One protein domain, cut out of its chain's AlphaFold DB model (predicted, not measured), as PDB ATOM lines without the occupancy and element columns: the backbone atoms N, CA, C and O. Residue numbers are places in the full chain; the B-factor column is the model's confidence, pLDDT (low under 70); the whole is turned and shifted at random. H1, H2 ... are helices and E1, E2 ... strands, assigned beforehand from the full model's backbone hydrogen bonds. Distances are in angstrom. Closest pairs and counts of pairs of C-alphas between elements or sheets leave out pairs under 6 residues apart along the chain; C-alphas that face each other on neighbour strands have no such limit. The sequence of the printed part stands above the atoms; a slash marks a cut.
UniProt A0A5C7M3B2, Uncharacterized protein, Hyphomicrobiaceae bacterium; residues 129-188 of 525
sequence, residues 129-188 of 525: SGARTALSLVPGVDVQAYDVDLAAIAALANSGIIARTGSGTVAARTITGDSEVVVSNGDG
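This is residues 129 to 188 of the 525 residues of an uncharacterized protein of Hyphomicrobiaceae bacterium (UniProt A0A5C7M3B2). A drawn-out rod of chain has one small packed knot, in which the short helix H2 packs on the two-strand hairpin E1 and E2, mainly at E2. From this knot the printed part runs off both ways along the long axis: residues 135 to 147, with no named element, lead to the small helix H1 far out on one side, and on the other side the backbone turns and folds back through the short strand E3. The printed part has 60 residues with two named helices and three named strands, in the order H1, H2, E1, E2, E3; E1 and E2 form an antiparallel sheet, and E3 pairs with no named strand. The class is mixed, helices and strands, with under half of the residues in named elements. The whole is extended, with a radius of gyration of the C-alphas of 18.1 A and spans of 62 by 20 by 17 A.

E1, residues 161 to 166, and E2, residues 169 to 173, are antiparallel neighbours and a hairpin, with 146 degrees between their directions. N 163 and O 171 are 2.9 A apart, and N 173 and O 161 are 2.8 A apart, both within hydrogen-bond range. H2, residues 148 to 154, has 7 pairs of C-alphas within 8 A of E2; the closest are those of Ala 152 and Thr 169, 5.5 A apart. H2 and E1 have 2 such pairs, the closest being the C-alphas of Ile 153 and Ile 162, 7.9 A apart. H1, residues 129 to 134, is apart from H2, E1, E2 and E3. E3, residues 181 to 184, is apart from H2, E1 and E2 as well. In H1 and H2 every O i to N i+4 pair is within hydrogen-bond range.

E1 is the longest strand by residues, 15.2 A from first to last C-alpha, beginning at C-alpha 161 at (160.673, 216.167, 217.460). E2 measures 12.8 A and E3 9.9 A, the latter ending at C-alpha 184 at (162.573, 205.329, 225.042). H2 measures 9.8 A and H1 8.6 A; H1 begins at C-alpha 129 at (140.961, 240.525, 196.791).

The C-alphas of Gly 130 and Ser 179 are the two farthest apart, at 61.6 A; those of Ser 129 and Gly 188, the first and last printed, are 41.4 A apart. The link from H1 to H2 is long, with 13 residues; the link from E1 to E2 is tight, and those from H2 to E1 and from E2 to E3 are short. The printed part has no cut. Its mean pLDDT is 93.9, and no printed residue is under 70.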
ATOM      1  N   SER A 129     142.039 240.928 195.881       91.50
ATOM      2  CA  SER A 129     140.961 240.525 196.791       91.50
ATOM      3  C   SER A 129     139.764 239.998 196.016       91.50
ATOM      4  O   SER A 129     139.312 238.889 196.285       91.50
ATOM      5  N   GLY A 130     139.317 240.741 195.005       92.88
ATOM      6  CA  GLY A 130     138.276 240.312 194.083       92.88
ATOM      7  C   GLY A 130     138.667 239.033 193.350       92.88
ATOM      8  O   GLY A 130     137.832 238.147 193.197       92.88
ATOM      9  N   ALA A 131     139.944 238.880 192.977       94.69
ATOM     10  CA  ALA A 131     140.426 237.658 192.341       94.69
ATOM     11  C   ALA A 131     140.312 236.433 193.264       94.69
ATOM     12  O   ALA A 131     139.858 235.377 192.828       94.69
ATOM     13  N   ARG A 132     140.676 236.574 194.547       93.00
ATOM     14  CA  ARG A 132     140.513 235.508 195.547       93.00
ATOM     15  C   ARG A 132     139.046 235.183 195.798       93.00
ATOM     16  O   ARG A 132     138.699 234.010 195.812       93.00
ATOM     17  N   THR A 133     138.186 236.193 195.934       91.69
ATOM     18  CA  THR A 133     136.738 235.991 196.095       91.69
ATOM     19  C   THR A 133     136.137 235.261 194.895       91.69
ATOM     20  O   THR A 133     135.351 234.342 195.086       91.69
ATOM     21  N   ALA A 134     136.535 235.612 193.668       92.12
ATOM     22  CA  ALA A 134     136.071 234.941 192.453       92.12
ATOM     23  C   ALA A 134     136.520 233.471 192.363       92.12
ATOM     24  O   ALA A 134     135.818 232.654 191.771       92.12
ATOM     25  N   LEU A 135     137.668 233.134 192.959       90.62
ATOM     26  CA  LEU A 135     138.183 231.765 193.081       90.62
ATOM     27  C   LEU A 135     137.746 231.065 194.381       90.62
ATOM     28  O   LEU A 135     138.169 229.939 194.627       90.62
ATOM     29  N   SER A 136     136.921 231.715 195.209       92.06
ATOM     30  CA  SER A 136     136.486 231.228 196.525       92.06
ATOM     31  C   SER A 136     137.632 230.893 197.489       92.06
ATOM     32  O   SER A 136     137.512 229.969 198.283       92.06
ATOM     33  N   LEU A 137     138.742 231.633 197.430       92.44
ATOM     34  CA  LEU A 137     139.902 231.434 198.301       92.44
ATOM     35  C   LEU A 137     139.886 232.404 199.486       92.44
ATOM     36  O   LEU A 137     139.853 233.625 199.301       92.44
ATOM     37  N   VAL A 138     140.026 231.879 200.700       90.31
ATOM     38  CA  VAL A 138     140.203 232.655 201.932       90.31
ATOM     39  C   VAL A 138     141.578 232.348 202.548       90.31
ATOM     40  O   VAL A 138     141.832 231.208 202.943       90.31
ATOM     41  N   PRO A 139     142.496 233.336 202.657       90.31
ATOM     42  CA  PRO A 139     143.758 233.155 203.374       90.31
ATOM     43  C   PRO A 139     143.526 232.725 204.829       90.31
ATOM     44  O   PRO A 139     142.713 233.322 205.530       90.31
ATOM     45  N   GLY A 140     144.241 231.692 205.271       88.19
ATOM     46  CA  GLY A 140     144.057 231.046 206.573       88.19
ATOM     47  C   GLY A 140     143.032 229.905 206.578       88.19
ATOM     48  O   GLY A 140     142.990 229.161 207.554       88.19
ATOM     49  N   VAL A 141     142.256 229.730 205.500       90.44
ATOM     50  CA  VAL A 141     141.333 228.596 205.312       90.44
ATOM     51  C   VAL A 141     141.795 227.735 204.136       90.44
ATOM     52  O   VAL A 141     142.273 226.626 204.348       90.44
ATOM     53  N   ASP A 142     141.722 228.265 202.913       91.81
ATOM     54  CA  ASP A 142     142.024 227.516 201.681       91.81
ATOM     55  C   ASP A 142     143.497 227.625 201.279       91.81
ATOM     56  O   ASP A 142     144.064 226.731 200.653       91.81
ATOM     57  N   VAL A 143     144.126 228.750 201.629       91.38
ATOM     58  CA  VAL A 143     145.523 229.051 201.306       91.38
ATOM     59  C   VAL A 143     146.219 229.537 202.565       91.38
ATOM     60  O   VAL A 143     145.728 230.439 203.242       91.38
ATOM     61  N   GLN A 144     147.383 228.975 202.878       91.81
ATOM     62  CA  GLN A 144     148.215 229.494 203.960       91.81
ATOM     63  C   GLN A 144     148.912 230.779 203.509       91.81
ATOM     64  O   GLN A 144     149.480 230.838 202.415       91.81
ATOM     65  N   ALA A 145     148.856 231.823 204.342       91.31
ATOM     66  CA  ALA A 145     149.693 232.998 204.133       91.31
ATOM     67  C   ALA A 145     151.162 232.573 204.212       91.31
ATOM     68  O   ALA A 145     151.497 231.650 204.955       91.31
ATOM     69  N   TYR A 146     152.031 233.222 203.432       93.12
ATOM     70  CA  TYR A 146     153.451 232.894 203.484       93.12
ATOM     71  C   TYR A 146     153.978 233.114 204.903       93.12
ATOM     72  O   TYR A 146     153.979 234.239 205.404       93.12
ATOM     73  N   ASP A 147     154.424 232.025 205.515       94.88
ATOM     74  CA  ASP A 147     155.010 231.987 206.842       94.88
ATOM     75  C   ASP A 147     156.341 231.239 206.747       94.88
ATOM     76  O   ASP A 147     156.422 230.118 206.235       94.88
ATOM     77  N   VAL A 148     157.404 231.904 207.193       95.75
ATOM     78  CA  VAL A 148     158.767 231.394 207.060       95.75
ATOM     79  C   VAL A 148     159.016 230.177 207.961       95.75
ATOM     80  O   VAL A 148     159.775 229.290 207.576       95.75
ATOM     81  N   ASP A 149     158.353 230.085 209.120       95.88
ATOM     82  CA  ASP A 149     158.446 228.921 210.006       95.88
ATOM     83  C   ASP A 149     157.705 227.726 209.384       95.88
ATOM     84  O   ASP A 149     158.215 226.604 209.411       95.88
ATOM     85  N   LEU A 150     156.544 227.948 208.754       94.88
ATOM     86  CA  LEU A 150     155.809 226.882 208.060       94.88
ATOM     87  C   LEU A 150     156.570 226.360 206.834       94.88
ATOM     88  O   LEU A 150     156.607 225.152 206.604       94.88
ATOM     89  N   ALA A 151     157.219 227.249 206.077       95.38
ATOM     90  CA  ALA A 151     158.098 226.855 204.979       95.38
ATOM     91  C   ALA A 151     159.272 225.995 205.478       95.38
ATOM     92  O   ALA A 151     159.614 224.995 204.846       95.38
ATOM     93  N   ALA A 152     159.850 226.335 206.635       96.94
ATOM     94  CA  ALA A 152     160.914 225.549 207.255       96.94
ATOM     95  C   ALA A 152     160.429 224.160 207.704       96.94
ATOM     96  O   ALA A 152     161.124 223.172 207.479       96.94
ATOM     97  N   ILE A 153     159.225 224.066 208.283       95.94
ATOM     98  CA  ILE A 153     158.593 222.786 208.644       95.94
ATOM     99  C   ILE A 153     158.324 221.939 207.397       95.94
ATOM    100  O   ILE A 153     158.637 220.752 207.391       95.94
ATOM    101  N   ALA A 154     157.798 222.538 206.325       95.44
ATOM    102  CA  ALA A 154     157.529 221.841 205.068       95.44
ATOM    103  C   ALA A 154     158.806 221.336 204.372       95.44
ATOM    104  O   ALA A 154     158.758 220.354 203.634       95.44
ATOM    105  N   ALA A 155     159.944 221.994 204.608       95.69
ATOM    106  CA  ALA A 155     161.250 221.603 204.084       95.69
ATOM    107  C   ALA A 155     162.012 220.606 204.984       95.69
ATOM    108  O   ALA A 155     163.105 220.168 204.614       95.69
ATOM    109  N   LEU A 156     161.483 220.247 206.160       96.31
ATOM    110  CA  LEU A 156     162.159 219.350 207.094       96.31
ATOM    111  C   LEU A 156     162.181 217.910 206.551       96.31
ATOM    112  O   LEU A 156     161.150 217.254 206.449       96.31
ATOM    113  N   ALA A 157     163.375 217.408 206.226       92.56
ATOM    114  CA  ALA A 157     163.553 216.078 205.632       92.56
ATOM    115  C   ALA A 157     163.681 214.933 206.657       92.56
ATOM    116  O   ALA A 157     163.471 213.773 206.310       92.56
ATOM    117  N   ASN A 158     164.044 215.245 207.905       92.62
ATOM    118  CA  ASN A 158     164.312 214.251 208.946       92.62
ATOM    119  C   ASN A 158     163.096 214.058 209.860       92.62
ATOM    120  O   ASN A 158     162.428 215.027 210.221       92.62
ATOM    121  N   SER A 159     162.856 212.819 210.287       91.12
ATOM    122  CA  SER A 159     161.863 212.497 211.317       91.12
ATOM    123  C   SER A 159     162.408 212.792 212.719       91.12
ATOM    124  O   SER A 159     163.613 212.709 212.951       91.12
ATOM    125  N   GLY A 160     161.528 213.159 213.649       94.94
ATOM    126  CA  GLY A 160     161.891 213.478 215.029       94.94
ATOM    127  C   GLY A 160     160.977 214.539 215.640       94.94
ATOM    128  O   GLY A 160     159.989 214.960 215.033       94.94
ATOM    129  N   ILE A 161     161.354 215.044 216.814       95.69
ATOM    130  CA  ILE A 161     160.673 216.167 217.460       95.69
ATOM    131  C   ILE A 161     161.094 217.462 216.768       95.69
ATOM    132  O   ILE A 161     162.281 217.782 216.687       95.69
ATOM    133  N   ILE A 162     160.122 218.235 216.287       96.81
ATOM    134  CA  ILE A 162     160.383 219.503 215.602       96.81
ATOM    135  C   ILE A 162     160.739 220.571 216.637       96.81
ATOM    136  O   ILE A 162     159.891 221.021 217.406       96.81
ATOM    137  N   ALA A 163     161.994 221.014 216.627       96.38
ATOM    138  CA  ALA A 163     162.457 222.143 217.419       96.38
ATOM    139  C   ALA A 163     162.706 223.348 216.509       96.38
ATOM    140  O   ALA A 163     163.538 223.288 215.600       96.38
ATOM    141  N   ARG A 164     162.033 224.469 216.780       97.19
ATOM    142  CA  ARG A 164     162.351 225.745 216.135       97.19
ATOM    143  C   ARG A 164     163.662 226.280 216.704       97.19
ATOM    144  O   ARG A 164     163.742 226.591 217.889       97.19
ATOM    145  N   THR A 165     164.687 226.371 215.862       95.81
ATOM    146  CA  THR A 165     166.044 226.791 216.260       95.81
ATOM    147  C   THR A 165     166.294 228.286 216.081       95.81
ATOM    148  O   THR A 165     167.316 228.800 216.523       95.81
ATOM    149  N   GLY A 166     165.359 228.981 215.444       95.19
ATOM    150  CA  GLY A 166     165.415 230.396 215.096       95.19
ATOM    151  C   GLY A 166     164.276 230.722 214.131       95.19
ATOM    152  O   GLY A 166     163.552 229.819 213.711       95.19
ATOM    153  N   SER A 167     164.114 231.991 213.760       94.50
ATOM    154  CA  SER A 167     163.101 232.380 212.768       94.50
ATOM    155  C   SER A 167     163.378 231.711 211.420       94.50
ATOM    156  O   SER A 167     164.504 231.763 210.928       94.50
ATOM    157  N   GLY A 168     162.369 231.056 210.848       95.81
ATOM    158  CA  GLY A 168     162.481 230.377 209.561       95.81
ATOM    159  C   GLY A 168     163.388 229.152 209.569       95.81
ATOM    160  O   GLY A 168     163.844 228.725 208.512       95.81
ATOM    161  N   THR A 169     163.700 228.600 210.746       96.50
ATOM    162  CA  THR A 169     164.575 227.429 210.870       96.50
ATOM    163  C   THR A 169     164.017 226.440 211.880       96.50
ATOM    164  O   THR A 169     163.688 226.786 213.018       96.50
ATOM    165  N   VAL A 170     163.946 225.181 211.469       97.94
ATOM    166  CA  VAL A 170     163.573 224.064 212.333       97.94
ATOM    167  C   VAL A 170     164.570 222.932 212.156       97.94
ATOM    168  O   VAL A 170     165.177 222.776 211.098       97.94
ATOM    169  N   ALA A 171     164.730 222.132 213.200       96.56
ATOM    170  CA  ALA A 171     165.507 220.909 213.161       96.56
ATOM    171  C   ALA A 171     164.710 219.784 213.820       96.56
ATOM    172  O   ALA A 171     164.050 220.005 214.838       96.56
ATOM    173  N   ALA A 172     164.810 218.578 213.267       96.94
ATOM    174  CA  ALA A 172     164.384 217.374 213.964       96.94
ATOM    175  C   ALA A 172     165.391 217.073 215.082       96.94
ATOM    176  O   ALA A 172     166.604 217.097 214.857       96.94
ATOM    177  N   ARG A 173     164.892 216.824 216.290       96.62
ATOM    178  CA  ARG A 173     165.686 216.466 217.466       96.62
ATOM    179  C   ARG A 173     165.154 215.189 218.102       96.62
ATOM    180  O   ARG A 173     163.977 214.861 217.982       96.62
ATOM    181  N   THR A 174     166.033 214.529 218.838       96.00
ATOM    182  CA  THR A 174     165.735 213.355 219.656       96.00
ATOM    183  C   THR A 174     166.042 213.716 221.100       96.00
ATOM    184  O   THR A 174     167.137 214.207 221.392       96.00
ATOM    185  N   ILE A 175     165.098 213.493 222.012       95.81
ATOM    186  CA  ILE A 175     165.403 213.534 223.443       95.81
ATOM    187  C   ILE A 175     166.311 212.339 223.714       95.81
ATOM    188  O   ILE A 175     165.927 211.195 223.489       95.81
ATOM    189  N   THR A 176     167.535 212.616 224.140       95.06
ATOM    190  CA  THR A 176     168.523 211.583 224.434       95.06
ATOM    191  C   THR A 176     168.670 211.504 225.937       95.06
ATOM    192  O   THR A 176     168.935 212.515 226.584       95.06
ATOM    193  N   GLY A 177     168.432 210.316 226.471       92.88
ATOM    194  CA  GLY A 177     168.690 210.000 227.864       92.88
ATOM    195  C   GLY A 177     170.146 209.626 228.095       92.88
ATOM    196  O   GLY A 177     170.879 209.337 227.148       92.88
ATOM    197  N   ASP A 178     170.539 209.587 229.355       90.75
ATOM    198  CA  ASP A 178     171.788 208.989 229.810       90.75
ATOM    199  C   ASP A 178     171.487 207.785 230.723       90.75
ATOM    200  O   ASP A 178     170.407 207.192 230.671       90.75
ATOM    201  N   SER A 179     172.462 207.361 231.528       86.50
ATOM    202  CA  SER A 179     172.279 206.246 232.464       86.50
ATOM    203  C   SER A 179     171.366 206.582 233.650       86.50
ATOM    204  O   SER A 179     170.875 205.662 234.302       86.50
ATOM    205  N   GLU A 180     171.130 207.864 233.928       89.81
ATOM    206  CA  GLU A 180     170.305 208.358 235.033       89.81
ATOM    207  C   GLU A 180     168.875 208.677 234.593       89.81
ATOM    208  O   GLU A 180     167.940 208.521 235.376       89.81
ATOM    209  N   VAL A 181     168.683 209.075 233.336       92.19
ATOM    210  CA  VAL A 181     167.369 209.273 232.718       92.19
ATOM    211  C   VAL A 181     167.286 208.410 231.474       92.19
ATOM    212  O   VAL A 181     167.816 208.756 230.422       92.19
ATOM    213  N   VAL A 182     166.568 207.295 231.573       93.00
ATOM    214  CA  VAL A 182     166.372 206.391 230.440       93.00
ATOM    215  C   VAL A 182     165.244 206.937 229.573       93.00
ATOM    216  O   VAL A 182     164.118 207.138 230.031       93.00
ATOM    217  N   VAL A 183     165.550 207.172 228.298       95.69
ATOM    218  CA  VAL A 183     164.589 207.663 227.305       95.69
ATOM    219  C   VAL A 183     164.312 206.564 226.288       95.69
ATOM    220  O   VAL A 183     165.229 206.088 225.621       95.69
ATOM    221  N   SER A 184     163.042 206.193 226.133       95.06
ATOM    222  CA  SER A 184     162.573 205.329 225.042       95.06
ATOM    223  C   SER A 184     161.761 206.146 224.032       95.06
ATOM    224  O   SER A 184     161.117 207.126 224.412       95.06
ATOM    225  N   ASN A 185     161.820 205.770 222.746       95.94
ATOM    226  CA  ASN A 185     161.169 206.481 221.632       95.94
ATOM    227  C   ASN A 185     161.441 208.000 221.636       95.94
ATOM    228  O   ASN A 185     160.539 208.803 221.407       95.94
ATOM    229  N   GLY A 186     162.679 208.412 221.933       96.44
ATOM    230  CA  GLY A 186     163.033 209.822 222.152       96.44
ATOM    231  C   GLY A 186     162.845 210.743 220.940       96.44
ATOM    232  O   GLY A 186     162.848 211.963 221.093       96.44
ATOM    233  N   ASP A 187     162.692 210.186 219.739       95.00
ATOM    234  CA  ASP A 187     162.388 210.906 218.499       95.00
ATOM    235  C   ASP A 187     160.876 211.003 218.220       95.00
ATOM    236  O   ASP A 187     160.458 211.751 217.339       95.00
ATOM    237  N   GLY A 188     160.049 210.272 218.971       95.62
ATOM    238  CA  GLY A 188     158.604 210.217 218.784       95.62
ATOM    239  C   GLY A 188     158.141 209.454 217.535       95.62
ATOM    240  O   GLY A 188     156.956 209.506 217.216       95.62
TER     241      GLY A 188